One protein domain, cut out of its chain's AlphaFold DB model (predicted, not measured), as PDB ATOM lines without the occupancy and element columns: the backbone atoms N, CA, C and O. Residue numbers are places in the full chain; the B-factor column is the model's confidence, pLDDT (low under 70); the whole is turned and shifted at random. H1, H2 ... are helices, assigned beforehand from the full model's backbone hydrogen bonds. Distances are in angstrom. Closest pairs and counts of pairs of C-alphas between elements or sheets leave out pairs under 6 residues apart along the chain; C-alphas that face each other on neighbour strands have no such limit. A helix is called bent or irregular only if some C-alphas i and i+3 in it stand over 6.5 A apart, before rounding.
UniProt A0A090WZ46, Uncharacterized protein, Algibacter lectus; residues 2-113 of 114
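AT A GLANCE: This is residues 2 to 113 of the 114 residues of an uncharacterized protein of Algibacter lectus (UniProt A0A090WZ46). Three long helices fold back and forth in a zigzag: H2 and H3 meet near their ends as an open V, and H4 runs back side by side with H3. The short helix H1 is set off to the side of the end of H2 that is far from H3, near residue 24, joined to it by a long link, residues 12 to 23, and touches no helix. The printed part has 112 residues with four named helices, H1 to H4 in chain order, and no named strand; its class is all helix. It is only just extended, close to loose, with a radius of gyration of the C-alphas of 20.1 A, and flat, spanning 59 by 42 by 21 A.

IN THESE COORDINATES: Find C-alpha 2 at (165.577, 252.812, 139.508), where H1, residues 2 to 11, begins. Go on to C-alpha 24 at (157.078, 243.664, 128.209); from there H2 runs 40.3 A, residues 24 to 51. H3, residues 53 to 78, measures 35.3 A; it has a kink of 38 degrees near residue 60 and is irregular, with C-alphas 54 and 57 7.1 A apart. H4, residues 87 to 113, runs 39.5 A to C-alpha 113 at (133.284, 265.933, 167.499).

HOW THE PARTS SIT: Look first at H1, which is apart from H2, H3 and H4. H2 and H3 form a helical hairpin and touch, H2 with residues 45 to 50 alone and H3 with residues 55 to 64 alone; their closest C-alphas, of Ala 49 and Gly 56, are 3.8 A apart. They run opposite ways at a steep tilt of 38 degrees, only just past shallow. H3 and H4 form a second helical hairpin, opposite ways at a shallow tilt of 28 degrees; H4 touches H3 with residues 97 to 107 alone, and the closest C-alphas, of Ile 63 and Ile 104, are 5.9 A apart. H2 and H4 are apart. In H1, H2 and H4 every O i to N i+4 pair is within hydrogen-bond range; in H3, 19 of 22 are.

THE WHOLE: The two C-alphas farthest apart, of Gly 17 and Ile 113, lie 60.1 A from each other. The printed part has no cut. The link from H1 to H2, 12 residues, is long. Residues 20 to 40, of which 24 to 40 belong to H2, stand free. The mean pLDDT of the printed part is 89.9, and residues 112 to 113 are under 70.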
ATOM      1  N   THR A   2     165.460 253.022 140.970       85.50
ATOM      2  CA  THR A   2     165.577 252.812 139.508       85.50
ATOM      3  C   THR A   2     167.019 252.739 138.999       85.50
ATOM      4  O   THR A   2     167.363 251.802 138.289       85.50
ATOM      5  N   ALA A   3     167.890 253.662 139.426       91.88
ATOM      6  CA  ALA A   3     169.302 253.666 139.027       91.88
ATOM      7  C   ALA A   3     170.040 252.365 139.402       91.88
ATOM      8  O   ALA A   3     170.846 251.864 138.624       91.88
ATOM      9  N   TYR A   4     169.715 251.780 140.560       91.81
ATOM     10  CA  TYR A   4     170.298 250.516 141.012       91.81
ATOM     11  C   TYR A   4     169.899 249.345 140.103       91.81
ATOM     12  O   TYR A   4     170.756 248.561 139.707       91.81
ATOM     13  N   PHE A   5     168.625 249.258 139.704       89.06
ATOM     14  CA  PHE A   5     168.166 248.206 138.791       89.06
ATOM     15  C   PHE A   5     168.744 248.352 137.380       89.06
ATOM     16  O   PHE A   5     169.139 247.354 136.783       89.06
ATOM     17  N   LEU A   6     168.866 249.583 136.869       91.19
ATOM     18  CA  LEU A   6     169.518 249.852 135.581       91.19
ATOM     19  C   LEU A   6     170.992 249.425 135.599       91.19
ATOM     20  O   LEU A   6     171.474 248.778 134.665       91.19
ATOM     21  N   TRP A   7     171.699 249.745 136.685       94.19
ATOM     22  CA  TRP A   7     173.079 249.317 136.887       94.19
ATOM     23  C   TRP A   7     173.191 247.791 136.987       94.19
ATOM     24  O   TRP A   7     174.018 247.195 136.301       94.19
ATOM     25  N   GLN A   8     172.325 247.140 137.764       92.94
ATOM     26  CA  GLN A   8     172.353 245.689 137.951       92.94
ATOM     27  C   GLN A   8     172.025 244.922 136.659       92.94
ATOM     28  O   GLN A   8     172.690 243.929 136.363       92.94
ATOM     29  N   LEU A   9     171.064 245.396 135.858       90.81
ATOM     30  CA  LEU A   9     170.758 244.849 134.527       90.81
ATOM     31  C   LEU A   9     171.959 244.950 133.583       90.81
ATOM     32  O   LEU A   9     172.242 244.015 132.830       90.81
ATOM     33  N   SER A  10     172.682 246.068 133.658       91.81
ATOM     34  CA  SER A  10     173.877 246.317 132.850       91.81
ATOM     35  C   SER A  10     175.041 245.425 133.278       91.81
ATOM     36  O   SER A  10     175.644 244.769 132.432       91.81
ATOM     37  N   GLN A  11     175.298 245.311 134.585       94.00
ATOM     38  CA  GLN A  11     176.335 244.428 135.133       94.00
ATOM     39  C   GLN A  11     176.072 242.952 134.822       94.00
ATOM     40  O   GLN A  11     176.987 242.214 134.468       94.00
ATOM     41  N   LYS A  12     174.810 242.522 134.903       91.69
ATOM     42  CA  LYS A  12     174.410 241.142 134.603       91.69
ATOM     43  C   LYS A  12     174.207 240.872 133.108       91.69
ATOM     44  O   LYS A  12     173.845 239.756 132.754       91.69
ATOM     45  N   LYS A  13     174.408 241.868 132.230       88.12
ATOM     46  CA  LYS A  13     174.139 241.793 130.776       88.12
ATOM     47  C   LYS A  13     172.741 241.237 130.447       88.12
ATOM     48  O   LYS A  13     172.523 240.624 129.406       88.12
ATOM     49  N   ALA A  14     171.778 241.484 131.329       88.56
ATOM     50  CA  ALA A  14     170.460 240.854 131.305       88.56
ATOM     51  C   ALA A  14     169.461 241.564 130.370       88.56
ATOM     52  O   ALA A  14     168.359 241.064 130.148       88.56
ATOM     53  N   TRP A  15     169.853 242.700 129.779       86.81
ATOM     54  CA  TRP A  15     169.027 243.510 128.877       86.81
ATOM     55  C   TRP A  15     168.425 242.726 127.703       86.81
ATOM     56  O   TRP A  15     167.248 242.886 127.393       86.81
ATOM     57  N   GLY A  16     169.231 241.889 127.041       77.94
ATOM     58  CA  GLY A  16     168.821 241.180 125.823       77.94
ATOM     59  C   GLY A  16     168.191 239.805 126.054       77.94
ATOM     60  O   GLY A  16     167.400 239.376 125.218       77.94
ATOM     61  N   GLY A  17     168.540 239.128 127.154       75.88
ATOM     62  CA  GLY A  17     168.136 237.742 127.427       75.88
ATOM     63  C   GLY A  17     166.970 237.606 128.404       75.88
ATOM     64  O   GLY A  17     166.004 236.914 128.108       75.88
ATOM     65  N   GLU A  18     167.036 238.284 129.554       78.06
ATOM     66  CA  GLU A  18     166.054 238.110 130.639       78.06
ATOM     67  C   GLU A  18     165.047 239.263 130.716       78.06
ATOM     68  O   GLU A  18     163.877 239.056 131.033       78.06
ATOM     69  N   PHE A  19     165.476 240.487 130.394       83.50
ATOM     70  CA  PHE A  19     164.603 241.662 130.427       83.50
ATOM     71  C   PHE A  19     163.709 241.771 129.181       83.50
ATOM     72  O   PHE A  19     162.577 242.255 129.250       83.50
ATOM     73  N   LYS A  20     164.196 241.295 128.028       83.19
ATOM     74  CA  LYS A  20     163.453 241.294 126.764       83.19
ATOM     75  C   LYS A  20     162.441 240.145 126.746       83.19
ATOM     76  O   LYS A  20     162.724 239.053 126.269       83.19
ATOM     77  N   THR A  21     161.237 240.416 127.237       85.56
ATOM     78  CA  THR A  21     160.114 239.468 127.218       85.56
ATOM     79  C   THR A  21     159.026 239.902 126.228       85.56
ATOM     80  O   THR A  21     158.734 241.097 126.132       85.56
ATOM     81  N   PRO A  22     158.353 238.964 125.528       86.56
ATOM     82  CA  PRO A  22     157.163 239.271 124.727       86.56
ATOM     83  C   PRO A  22     156.050 239.970 125.523       86.56
ATOM     84  O   PRO A  22     155.246 240.703 124.956       86.56
ATOM     85  N   ALA A  23     156.014 239.784 126.849       88.69
ATOM     86  CA  ALA A  23     155.035 240.410 127.736       88.69
ATOM     87  C   ALA A  23     155.411 241.838 128.180       88.69
ATOM     88  O   ALA A  23     154.676 242.434 128.969       88.69
ATOM     89  N   PHE A  24     156.536 242.396 127.709       89.25
ATOM     90  CA  PHE A  24     157.078 243.664 128.209       89.25
ATOM     91  C   PHE A  24     156.067 244.806 128.109       89.25
ATOM     92  O   PHE A  24     155.819 245.484 129.102       89.25
ATOM     93  N   SER A  25     155.437 244.985 126.946       90.00
ATOM     94  CA  SER A  25     154.460 246.057 126.723       90.00
ATOM     95  C   SER A  25     153.266 245.952 127.672       90.00
ATOM     96  O   SER A  25     152.879 246.940 128.292       90.00
ATOM     97  N   LYS A  26     152.718 244.745 127.842       93.75
ATOM     98  CA  LYS A  26     151.597 244.484 128.750       93.75
ATOM     99  C   LYS A  26     151.980 244.772 130.200       93.75
ATOM    100  O   LYS A  26     151.253 245.480 130.889       93.75
ATOM    101  N   ASN A  27     153.124 244.260 130.651       92.25
ATOM    102  CA  ASN A  27     153.601 244.475 132.017       92.25
ATOM    103  C   ASN A  27     153.890 245.956 132.278       92.25
ATOM    104  O   ASN A  27     153.492 246.479 133.315       92.25
ATOM    105  N   PHE A  28     154.517 246.644 131.322       92.69
ATOM    106  CA  PHE A  28     154.776 248.077 131.403       92.69
ATOM    107  C   PHE A  28     153.475 248.874 131.550       92.69
ATOM    108  O   PHE A  28     153.372 249.699 132.454       92.69
ATOM    109  N   MET A  29     152.458 248.581 130.733       96.25
ATOM    110  CA  MET A  29     151.159 249.256 130.826       96.25
ATOM    111  C   MET A  29     150.446 248.976 132.151       96.25
ATOM    112  O   MET A  29     149.916 249.900 132.762       96.25
ATOM    113  N   LEU A  30     150.467 247.734 132.642       95.44
ATOM    114  CA  LEU A  30     149.875 247.392 133.941       95.44
ATOM    115  C   LEU A  30     150.571 248.123 135.099       95.44
ATOM    116  O   LEU A  30     149.897 248.651 135.983       95.44
ATOM    117  N   ILE A  31     151.906 248.198 135.078       94.56
ATOM    118  CA  ILE A  31     152.686 248.942 136.076       94.56
ATOM    119  C   ILE A  31     152.406 250.444 135.972       94.56
ATOM    120  O   ILE A  31     152.275 251.104 136.998       94.56
ATOM    121  N   LEU A  32     152.270 250.987 134.759       95.88
ATOM    122  CA  LEU A  32     151.942 252.396 134.548       95.88
ATOM    123  C   LEU A  32     150.560 252.745 135.114       95.88
ATOM    124  O   LEU A  32     150.423 253.737 135.826       95.88
ATOM    125  N   ILE A  33     149.554 251.905 134.859       96.75
ATOM    126  CA  ILE A  33     148.206 252.064 135.425       96.75
ATOM    127  C   ILE A  33     148.265 252.026 136.958       96.75
ATOM    128  O   ILE A  33     147.707 252.903 137.619       96.75
ATOM    129  N   MET A  34     148.992 251.062 137.532       95.44
ATOM    130  CA  MET A  34     149.210 250.989 138.982       95.44
ATOM    131  C   MET A  34     149.901 252.243 139.528       95.44
ATOM    132  O   MET A  34     149.488 252.757 140.566       95.44
ATOM    133  N   ALA A  35     150.910 252.769 138.831       95.19
ATOM    134  CA  ALA A  35     151.623 253.978 139.237       95.19
ATOM    135  C   ALA A  35     150.701 255.208 139.260       95.19
ATOM    136  O   ALA A  35     150.747 255.982 140.216       95.19
ATOM    137  N   ILE A  36     149.828 255.357 138.256       96.69
ATOM    138  CA  ILE A  36     148.836 256.440 138.204       96.69
ATOM    139  C   ILE A  36     147.879 256.343 139.395       96.69
ATOM    140  O   ILE A  36     147.709 257.326 140.116       96.69
ATOM    141  N   PHE A  37     147.292 255.168 139.645       94.75
ATOM    142  CA  PHE A  37     146.379 254.989 140.778       94.75
ATOM    143  C   PHE A  37     147.066 255.207 142.126       94.75
ATOM    144  O   PHE A  37     146.493 255.847 143.006       94.75
ATOM    145  N   HIS A  38     148.301 254.729 142.281       93.88
ATOM    146  CA  HIS A  38     149.072 254.923 143.503       93.88
ATOM    147  C   HIS A  38     149.360 256.406 143.764       93.88
ATOM    148  O   HIS A  38     149.176 256.889 144.885       93.88
ATOM    149  N   TYR A  39     149.767 257.148 142.731       95.38
ATOM    150  CA  TYR A  39     150.032 258.577 142.860       95.38
ATOM    151  C   TYR A  39     148.750 259.373 143.127       95.38
ATOM    152  O   TYR A  39     148.730 260.209 144.028       95.38
ATOM    153  N   ALA A  40     147.659 259.064 142.421       95.44
ATOM    154  CA  ALA A  40     146.357 259.684 142.655       95.44
ATOM    155  C   ALA A  40     145.867 259.446 144.093       95.44
ATOM    156  O   ALA A  40     145.495 260.397 144.779       95.44
ATOM    157  N   ALA A  41     145.938 258.205 144.588       92.69
ATOM    158  CA  ALA A  41     145.574 257.873 145.964       92.69
ATOM    159  C   ALA A  41     146.443 258.621 146.988       92.69
ATOM    160  O   ALA A  41     145.921 259.139 147.973       92.69
ATOM    161  N   SER A  42     147.747 258.736 146.727       92.81
ATOM    162  CA  SER A  42     148.679 259.479 147.585       92.81
ATOM    163  C   SER A  42     148.382 260.982 147.603       92.81
ATOM    164  O   SER A  42     148.428 261.602 148.663       92.81
ATOM    165  N   ALA A  43     148.030 261.573 146.457       95.25
ATOM    166  CA  ALA A  43     147.639 262.978 146.364       95.25
ATOM    167  C   ALA A  43     146.318 263.256 147.103       95.25
ATOM    168  O   ALA A  43     146.230 264.228 147.855       95.25
ATOM    169  N   LEU A  44     145.315 262.378 146.952       93.12
ATOM    170  CA  LEU A  44     144.069 262.461 147.723       93.12
ATOM    171  C   LEU A  44     144.328 262.315 149.226       93.12
ATOM    172  O   LEU A  44     143.757 263.067 150.013       93.12
ATOM    173  N   PHE A  45     145.198 261.383 149.621       91.62
ATOM    174  CA  PHE A  45     145.597 261.215 151.015       91.62
ATOM    175  C   PHE A  45     146.251 262.483 151.567       91.62
ATOM    176  O   PHE A  45     145.831 262.965 152.614       91.62
ATOM    177  N   ALA A  46     147.217 263.066 150.853       92.19
ATOM    178  CA  ALA A  46     147.873 264.302 151.274       92.19
ATOM    179  C   ALA A  46     146.872 265.461 151.422       92.19
ATOM    180  O   ALA A  46     146.916 266.196 152.408       92.19
ATOM    181  N   PHE A  47     145.927 265.594 150.485       92.56
ATOM    182  CA  PHE A  47     144.860 266.591 150.570       92.56
ATOM    183  C   PHE A  47     143.933 266.358 151.774       92.56
ATOM    184  O   PHE A  47     143.624 267.299 152.503       92.56
ATOM    185  N   ALA A  48     143.511 265.115 152.016       89.44
ATOM    186  CA  ALA A  48     142.670 264.764 153.157       89.44
ATOM    187  C   ALA A  48     143.401 264.971 154.495       89.44
ATOM    188  O   ALA A  48     142.834 265.547 155.419       89.44
ATOM    189  N   ALA A  49     144.672 264.572 154.582       89.81
ATOM    190  CA  ALA A  49     145.516 264.797 155.750       89.81
ATOM    191  C   ALA A  49     145.686 266.296 156.033       89.81
ATOM    192  O   ALA A  49     145.544 266.717 157.176       89.81
ATOM    193  N   PHE A  50     145.885 267.118 154.999       89.00
ATOM    194  CA  PHE A  50     145.923 268.573 155.146       89.00
ATOM    195  C   PHE A  50     144.606 269.136 155.703       89.00
ATOM    196  O   PHE A  50     144.620 269.992 156.584       89.00
ATOM    197  N   LYS A  51     143.455 268.634 155.235       88.00
ATOM    198  CA  LYS A  51     142.133 269.035 155.747       88.00
ATOM    199  C   LYS A  51     141.884 268.613 157.196       88.00
ATOM    200  O   LYS A  51     141.127 269.287 157.883       88.00
ATOM    201  N   LEU A  52     142.518 267.535 157.649       85.81
ATOM    202  CA  LEU A  52     142.444 267.039 159.025       85.81
ATOM    203  C   LEU A  52     143.348 267.810 160.007       85.81
ATOM    204  O   LEU A  52     143.306 267.528 161.202       85.81
ATOM    205  N   GLY A  53     144.158 268.767 159.539       85.88
ATOM    206  CA  GLY A  53     145.010 269.590 160.401       85.88
ATOM    207  C   GLY A  53     146.030 268.762 161.189       85.88
ATOM    208  O   GLY A  53     146.693 267.886 160.633       85.88
ATOM    209  N   GLU A  54     146.154 269.023 162.493       83.38
ATOM    210  CA  GLU A  54     147.106 268.333 163.380       83.38
ATOM    211  C   GLU A  54     146.895 266.810 163.426       83.38
ATOM    212  O   GLU A  54     147.859 266.045 163.512       83.38
ATOM    213  N   SER A  55     145.650 266.354 163.270       83.56
ATOM    214  CA  SER A  55     145.293 264.931 163.245       83.56
ATOM    215  C   SER A  55     145.643 264.234 161.925       83.56
ATOM    216  O   SER A  55     145.595 263.006 161.837       83.56
ATOM    217  N   GLY A  56     146.005 264.970 160.870       83.44
ATOM    218  CA  GLY A  56     146.175 264.419 159.523       83.44
ATOM    219  C   GLY A  56     147.222 263.311 159.413       83.44
ATOM    220  O   GLY A  56     146.980 262.292 158.763       83.44
ATOM    221  N   ASN A  57     148.360 263.464 160.093       82.31
ATOM    222  CA  ASN A  57     149.462 262.499 160.017       82.31
ATOM    223  C   ASN A  57     149.173 261.184 160.748       82.31
ATOM    224  O   ASN A  57     149.726 260.152 160.383       82.31
ATOM    225  N   THR A  58     148.323 261.198 161.773       84.44
ATOM    226  CA  THR A  58     148.031 260.022 162.601       84.44
ATOM    227  C   THR A  58     146.683 259.423 162.222       84.44
ATOM    228  O   THR A  58     146.621 258.297 161.725       84.44
ATOM    229  N   VAL A  59     145.607 260.198 162.371       86.00
ATOM    230  CA  VAL A  59     144.233 259.796 162.055       86.00
ATOM    231  C   VAL A  59     144.072 259.565 160.559       86.00
ATOM    232  O   VAL A  59     143.592 258.508 160.147       86.00
ATOM    233  N   GLY A  60     144.535 260.506 159.735       87.38
ATOM    234  CA  GLY A  60     144.463 260.365 158.282       87.38
ATOM    235  C   GLY A  60     145.229 259.135 157.799       87.38
ATOM    236  O   GLY A  60     144.712 258.366 156.987       87.38
ATOM    237  N   TYR A  61     146.439 258.907 158.319       87.06
ATOM    238  CA  TYR A  61     147.253 257.747 157.943       87.06
ATOM    239  C   TYR A  61     146.607 256.423 158.378       87.06
ATOM    240  O   TYR A  61     146.593 255.463 157.603       87.06
ATOM    241  N   ALA A  62     146.022 256.369 159.577       88.62
ATOM    242  CA  ALA A  62     145.294 255.195 160.055       88.62
ATOM    243  C   ALA A  62     144.078 254.878 159.166       88.62
ATOM    244  O   ALA A  62     143.899 253.727 158.752       88.62
ATOM    245  N   ILE A  63     143.284 255.894 158.810       88.62
ATOM    246  CA  ILE A  63     142.135 255.743 157.907       88.62
ATOM    247  C   ILE A  63     142.600 255.274 156.523       88.62
ATOM    248  O   ILE A  63     142.026 254.329 155.979       88.62
ATOM    249  N   PHE A  64     143.654 255.882 155.968       90.69
ATOM    250  CA  PHE A  64     144.181 255.535 154.647       90.69
ATOM    251  C   PHE A  64     144.638 254.072 154.575       90.69
ATOM    252  O   PHE A  64     144.154 253.320 153.729       90.69
ATOM    253  N   ASN A  65     145.493 253.627 155.503       91.00
ATOM    254  CA  ASN A  65     145.991 252.247 155.504       91.00
ATOM    255  C   ASN A  65     144.870 251.228 155.731       91.00
ATOM    256  O   ASN A  65     144.824 250.198 155.057       91.00
ATOM    257  N   THR A  66     143.935 251.526 156.636       91.44
ATOM    258  CA  THR A  66     142.793 250.637 156.884       91.44
ATOM    259  C   THR A  66     141.905 250.540 155.640       91.44
ATOM    260  O   THR A  66     141.496 249.442 155.264       91.44
ATOM    261  N   SER A  67     141.692 251.653 154.929       90.69
ATOM    262  CA  SER A  67     140.955 251.679 153.656       90.69
ATOM    263  C   SER A  67     141.645 250.851 152.566       90.69
ATOM    264  O   SER A  67     140.969 250.130 151.826       90.69
ATOM    265  N   CYS A  68     142.982 250.885 152.486       92.00
ATOM    266  CA  CYS A  68     143.746 250.034 151.569       92.00
ATOM    267  C   CYS A  68     143.520 248.542 151.850       92.00
ATOM    268  O   CYS A  68     143.245 247.779 150.923       92.00
ATOM    269  N   VAL A  69     143.586 248.124 153.118       91.94
ATOM    270  CA  VAL A  69     143.375 246.717 153.498       91.94
ATOM    271  C   VAL A  69     141.933 246.280 153.239       91.94
ATOM    272  O   VAL A  69     141.718 245.216 152.659       91.94
ATOM    273  N   VAL A  70     140.945 247.109 153.596       93.06
ATOM    274  CA  VAL A  70     139.527 246.848 153.298       93.06
ATOM    275  C   VAL A  70     139.324 246.665 151.792       93.06
ATOM    276  O   VAL A  70     138.723 245.678 151.372       93.06
ATOM    277  N   THR A  71     139.887 247.557 150.972       92.50
ATOM    278  CA  THR A  71     139.805 247.474 149.504       92.50
ATOM    279  C   THR A  71     140.441 246.188 148.974       92.50
ATOM    280  O   THR A  71     139.849 245.517 148.128       92.50
ATOM    281  N   ALA A  72     141.609 245.799 149.494       92.19
ATOM    282  CA  ALA A  72     142.288 244.566 149.098       92.19
ATOM    283  C   ALA A  72     141.458 243.314 149.433       92.19
ATOM    284  O   ALA A  72     141.289 242.439 148.581       92.19
ATOM    285  N   ILE A  73     140.885 243.248 150.639       93.06
ATOM    286  CA  ILE A  73     140.038 242.127 151.066       93.06
ATOM    287  C   ILE A  73     138.760 242.059 150.222       93.06
ATOM    288  O   ILE A  73     138.412 240.984 149.733       93.06
ATOM    289  N   LEU A  74     138.079 243.191 150.012       92.19
ATOM    290  CA  LEU A  74     136.872 243.258 149.182       92.19
ATOM    291  C   LEU A  74     137.159 242.829 147.741       92.19
ATOM    292  O   LEU A  74     136.406 242.027 147.189       92.19
ATOM    293  N   SER A  75     138.269 243.294 147.164       93.31
ATOM    294  CA  SER A  75     138.726 242.857 145.843       93.31
ATOM    295  C   SER A  75     138.914 241.340 145.803       93.31
ATOM    296  O   SER A  75     138.319 240.690 144.951       93.31
ATOM    297  N   GLY A  76     139.630 240.761 146.775       92.44
ATOM    298  CA  GLY A  76     139.833 239.310 146.879       92.44
ATOM    299  C   GLY A  76     138.530 238.505 147.022       92.44
ATOM    300  O   GLY A  76     138.413 237.378 146.534       92.44
ATOM    301  N   ILE A  77     137.516 239.071 147.683       90.81
ATOM    302  CA  ILE A  77     136.178 238.466 147.773       90.81
ATOM    303  C   ILE A  77     135.485 238.497 146.401       90.81
ATOM    304  O   ILE A  77     134.950 237.472 145.974       90.81
ATOM    305  N   ILE A  78     135.531 239.630 145.692       93.56
ATOM    306  CA  ILE A  78     134.931 239.804 144.355       93.56
ATOM    307  C   ILE A  78     135.617 238.900 143.319       93.56
ATOM    308  O   ILE A  78     134.936 238.244 142.528       93.56
ATOM    309  N   THR A  79     136.949 238.805 143.351       95.25
ATOM    310  CA  THR A  79     137.751 237.918 142.487       95.25
ATOM    311  C   THR A  79     137.666 236.449 142.895       95.25
ATOM    312  O   THR A  79     138.230 235.591 142.213       95.25
ATOM    313  N   LYS A  80     136.908 236.132 143.957       92.81
ATOM    314  CA  LYS A  80     136.647 234.771 144.438       92.81
ATOM    315  C   LYS A  80     137.899 234.026 144.922       92.81
ATOM    316  O   LYS A  80     137.882 232.796 145.021       92.81
ATOM    317  N   GLU A  81     138.953 234.744 145.305       91.62
ATOM    318  CA  GLU A  81     140.214 234.165 145.799       91.62
ATOM    319  C   GLU A  81     140.006 233.279 147.035       91.62
ATOM    320  O   GLU A  81     140.661 232.252 147.209       91.62
ATOM    321  N   TRP A  82     139.016 233.617 147.862       89.25
ATOM    322  CA  TRP A  82     138.767 232.936 149.129       89.25
ATOM    323  C   TRP A  82     137.869 231.700 149.023       89.25
ATOM    324  O   TRP A  82     137.642 231.049 150.039       89.25
ATOM    325  N   ILE A  83     137.357 231.317 147.843       89.56
ATOM    326  CA  ILE A  83     136.378 230.213 147.735       89.56
ATOM    327  C   ILE A  83     136.915 228.905 148.326       89.56
ATOM    328  O   ILE A  83     136.182 228.226 149.048       89.56
ATOM    329  N   LYS A  84     138.190 228.586 148.078       92.50
ATOM    330  CA  LYS A  84     138.838 227.353 148.554       92.50
ATOM    331  C   LYS A  84     139.378 227.447 149.986       92.50
ATOM    332  O   LYS A  84     139.876 226.455 150.507       92.50
ATOM    333  N   ALA A  85     139.296 228.613 150.627       91.31
ATOM    334  CA  ALA A  85     139.757 228.784 151.998       91.31
ATOM    335  C   ALA A  85     138.854 228.031 152.990       91.31
ATOM    336  O   ALA A  85     137.641 227.908 152.784       91.31
ATOM    337  N   SER A  86     139.447 227.550 154.086       94.25
ATOM    338  CA  SER A  86     138.714 226.854 155.146       94.25
ATOM    339  C   SER A  86     137.653 227.761 155.783       94.25
ATOM    340  O   SER A  86     137.806 228.983 155.836       94.25
ATOM    341  N   GLY A  87     136.574 227.168 156.307       92.69
ATOM    342  CA  GLY A  87     135.495 227.929 156.952       92.69
ATOM    343  C   GLY A  87     135.991 228.803 158.110       92.69
ATOM    344  O   GLY A  87     135.579 229.952 158.235       92.69
ATOM    345  N   LYS A  88     136.960 228.305 158.894       93.69
ATOM    346  CA  LYS A  88     137.611 229.082 159.961       93.69
ATOM    347  C   LYS A  88     138.353 230.300 159.405       93.69
ATOM    348  O   LYS A  88     138.148 231.397 159.907       93.69
ATOM    349  N   ALA A  89     139.157 230.133 158.351       92.62
ATOM    350  CA  ALA A  89     139.897 231.242 157.741       92.62
ATOM    351  C   ALA A  89     138.960 232.333 157.198       92.62
ATOM    352  O   ALA A  89     139.192 233.515 157.440       92.62
ATOM    353  N   LYS A  90     137.856 231.941 156.546       92.31
ATOM    354  CA  LYS A  90     136.817 232.883 156.096       92.31
ATOM    355  C   LYS A  90     136.166 233.621 157.264       92.31
ATOM    356  O   LYS A  90     135.970 234.827 157.182       92.31
ATOM    357  N   SER A  91     135.871 232.921 158.361       93.31
ATOM    358  CA  SER A  91     135.301 233.548 159.557       93.31
ATOM    359  C   SER A  91     136.234 234.607 160.144       93.31
ATOM    360  O   SER A  91     135.778 235.702 160.455       93.31
ATOM    361  N   PHE A  92     137.535 234.314 160.254       94.81
ATOM    362  CA  PHE A  92     138.526 235.299 160.703       94.81
ATOM    363  C   PHE A  92     138.661 236.472 159.729       94.81
ATOM    364  O   PHE A  92     138.758 237.611 160.177       94.81
ATOM    365  N   LEU A  93     138.613 236.216 158.418       92.19
ATOM    366  CA  LEU A  93     138.644 237.262 157.394       92.19
ATOM    367  C   LEU A  93     137.463 238.227 157.543       92.19
ATOM    368  O   LEU A  93     137.665 239.437 157.608       92.19
ATOM    369  N   TYR A  94     136.237 237.702 157.622       91.44
ATOM    370  CA  TYR A  94     135.038 238.532 157.755       91.44
ATOM    371  C   TYR A  94     134.993 239.259 159.096       91.44
ATOM    372  O   TYR A  94     134.658 240.440 159.132       91.44
ATOM    373  N   PHE A  95     135.380 238.591 160.184       94.69
ATOM    374  CA  PHE A  95     135.469 239.226 161.494       94.69
ATOM    375  C   PHE A  95     136.482 240.376 161.493       94.69
ATOM    376  O   PHE A  95     136.152 241.486 161.903       94.69
ATOM    377  N   GLY A  96     137.685 240.143 160.959       92.75
ATOM    378  CA  GLY A  96     138.708 241.175 160.808       92.75
ATOM    379  C   GLY A  96     138.214 242.349 159.964       92.75
ATOM    380  O   GLY A  96     138.342 243.493 160.388       92.75
ATOM    381  N   LEU A  97     137.571 242.076 158.825       92.25
ATOM    382  CA  LEU A  97     137.000 243.105 157.956       92.25
ATOM    383  C   LEU A  97     135.974 243.980 158.694       92.25
ATOM    384  O   LEU A  97     136.051 245.204 158.615       92.25
ATOM    385  N   VAL A  98     135.050 243.369 159.442       93.69
ATOM    386  CA  VAL A  98     134.057 244.102 160.245       93.69
ATOM    387  C   VAL A  98     134.747 244.966 161.300       93.69
ATOM    388  O   VAL A  98     134.453 246.157 161.390       93.69
ATOM    389  N   CYS A  99     135.706 244.412 162.047       93.88
ATOM    390  CA  CYS A  99     136.467 245.160 163.050       93.88
ATOM    391  C   CYS A  99     137.202 246.366 162.446       93.88
ATOM    392  O   CYS A  99     137.199 247.443 163.040       93.88
ATOM    393  N   MET A 100     137.791 246.217 161.257       90.81
ATOM    394  CA  MET A 100     138.479 247.308 160.560       90.81
ATOM    395  C   MET A 100     137.517 248.424 160.139       90.81
ATOM    396  O   MET A 100     137.813 249.599 160.359       90.81
ATOM    397  N   VAL A 101     136.356 248.069 159.578       90.12
ATOM    398  CA  VAL A 101     135.329 249.048 159.185       90.12
ATOM    399  C   VAL A 101     134.805 249.796 160.411       90.12
ATOM    400  O   VAL A 101     134.756 251.024 160.399       90.12
ATOM    401  N   VAL A 102     134.483 249.078 161.491       93.50
ATOM    402  CA  VAL A 102     134.054 249.685 162.762       93.50
ATOM    403  C   VAL A 102     135.135 250.621 163.312       93.50
ATOM    404  O   VAL A 102     134.820 251.738 163.717       93.50
ATOM    405  N   GLY A 103     136.407 250.216 163.260       89.50
ATOM    406  CA  GLY A 103     137.537 251.047 163.678       89.50
ATOM    407  C   GLY A 103     137.618 252.379 162.925       89.50
ATOM    408  O   GLY A 103     137.730 253.424 163.563       89.50
ATOM    409  N   ILE A 104     137.489 252.369 161.590       87.62
ATOM    410  CA  ILE A 104     137.463 253.607 160.785       87.62
ATOM    411  C   ILE A 104     136.293 254.503 161.202       87.62
ATOM    412  O   ILE A 104     136.487 255.704 161.363       87.62
ATOM    413  N   VAL A 105     135.095 253.937 161.380       88.44
ATOM    414  CA  VAL A 105     133.895 254.709 161.747       88.44
ATOM    415  C   VAL A 105     134.077 255.394 163.102       88.44
ATOM    416  O   VAL A 105     133.770 256.577 163.225       88.44
ATOM    417  N   ILE A 106     134.628 254.687 164.094       89.62
ATOM    418  CA  ILE A 106     134.917 255.251 165.421       89.62
ATOM    419  C   ILE A 106     135.931 256.393 165.314       89.62
ATOM    420  O   ILE A 106     135.703 257.466 165.868       89.62
ATOM    421  N   VAL A 107     137.029 256.181 164.584       84.75
ATOM    422  CA  VAL A 107     138.081 257.191 164.403       84.75
ATOM    423  C   VAL A 107     137.541 258.432 163.681       84.75
ATOM    424  O   VAL A 107     137.809 259.556 164.104       84.75
ATOM    425  N   ALA A 108     136.743 258.242 162.629       80.94
ATOM    426  CA  ALA A 108     136.132 259.333 161.877       80.94
ATOM    427  C   ALA A 108     135.125 260.126 162.723       80.94
ATOM    428  O   ALA A 108     135.134 261.355 162.689       80.94
ATOM    429  N   TYR A 109     134.285 259.439 163.503       83.56
ATOM    430  CA  TYR A 109     133.313 260.078 164.391       83.56
ATOM    431  C   TYR A 109     133.995 260.837 165.533       83.56
ATOM    432  O   TYR A 109     133.661 261.991 165.780       83.56
ATOM    433  N   GLY A 110     134.998 260.231 166.176       80.94
ATOM    434  CA  GLY A 110     135.765 260.874 167.244       80.94
ATOM    435  C   GLY A 110     136.444 262.163 166.780       80.94
ATOM    436  O   GLY A 110     136.352 263.182 167.457       80.94
ATOM    437  N   ASN A 111     137.040 262.152 165.584       74.56
ATOM    438  CA  ASN A 111     137.644 263.347 164.994       74.56
ATOM    439  C   ASN A 111     136.612 264.392 164.525       74.56
ATOM    440  O   ASN A 111     136.977 265.538 164.317       74.56
ATOM    441  N   GLY A 112     135.348 264.016 164.306       68.81
ATOM    442  CA  GLY A 112     134.293 264.947 163.890       68.81
ATOM    443  C   GLY A 112     133.629 265.717 165.037       68.81
ATOM    444  O   GLY A 112     132.858 266.634 164.766       68.81
ATOM    445  N   ILE A 113     133.878 265.324 166.292       68.44
ATOM    446  CA  ILE A 113     133.284 265.933 167.499       68.44
ATOM    447  C   ILE A 113     134.310 266.750 168.301       68.44
ATOM    448  O   ILE A 113     133.913 267.581 169.115       68.44
TER     449      ILE A 113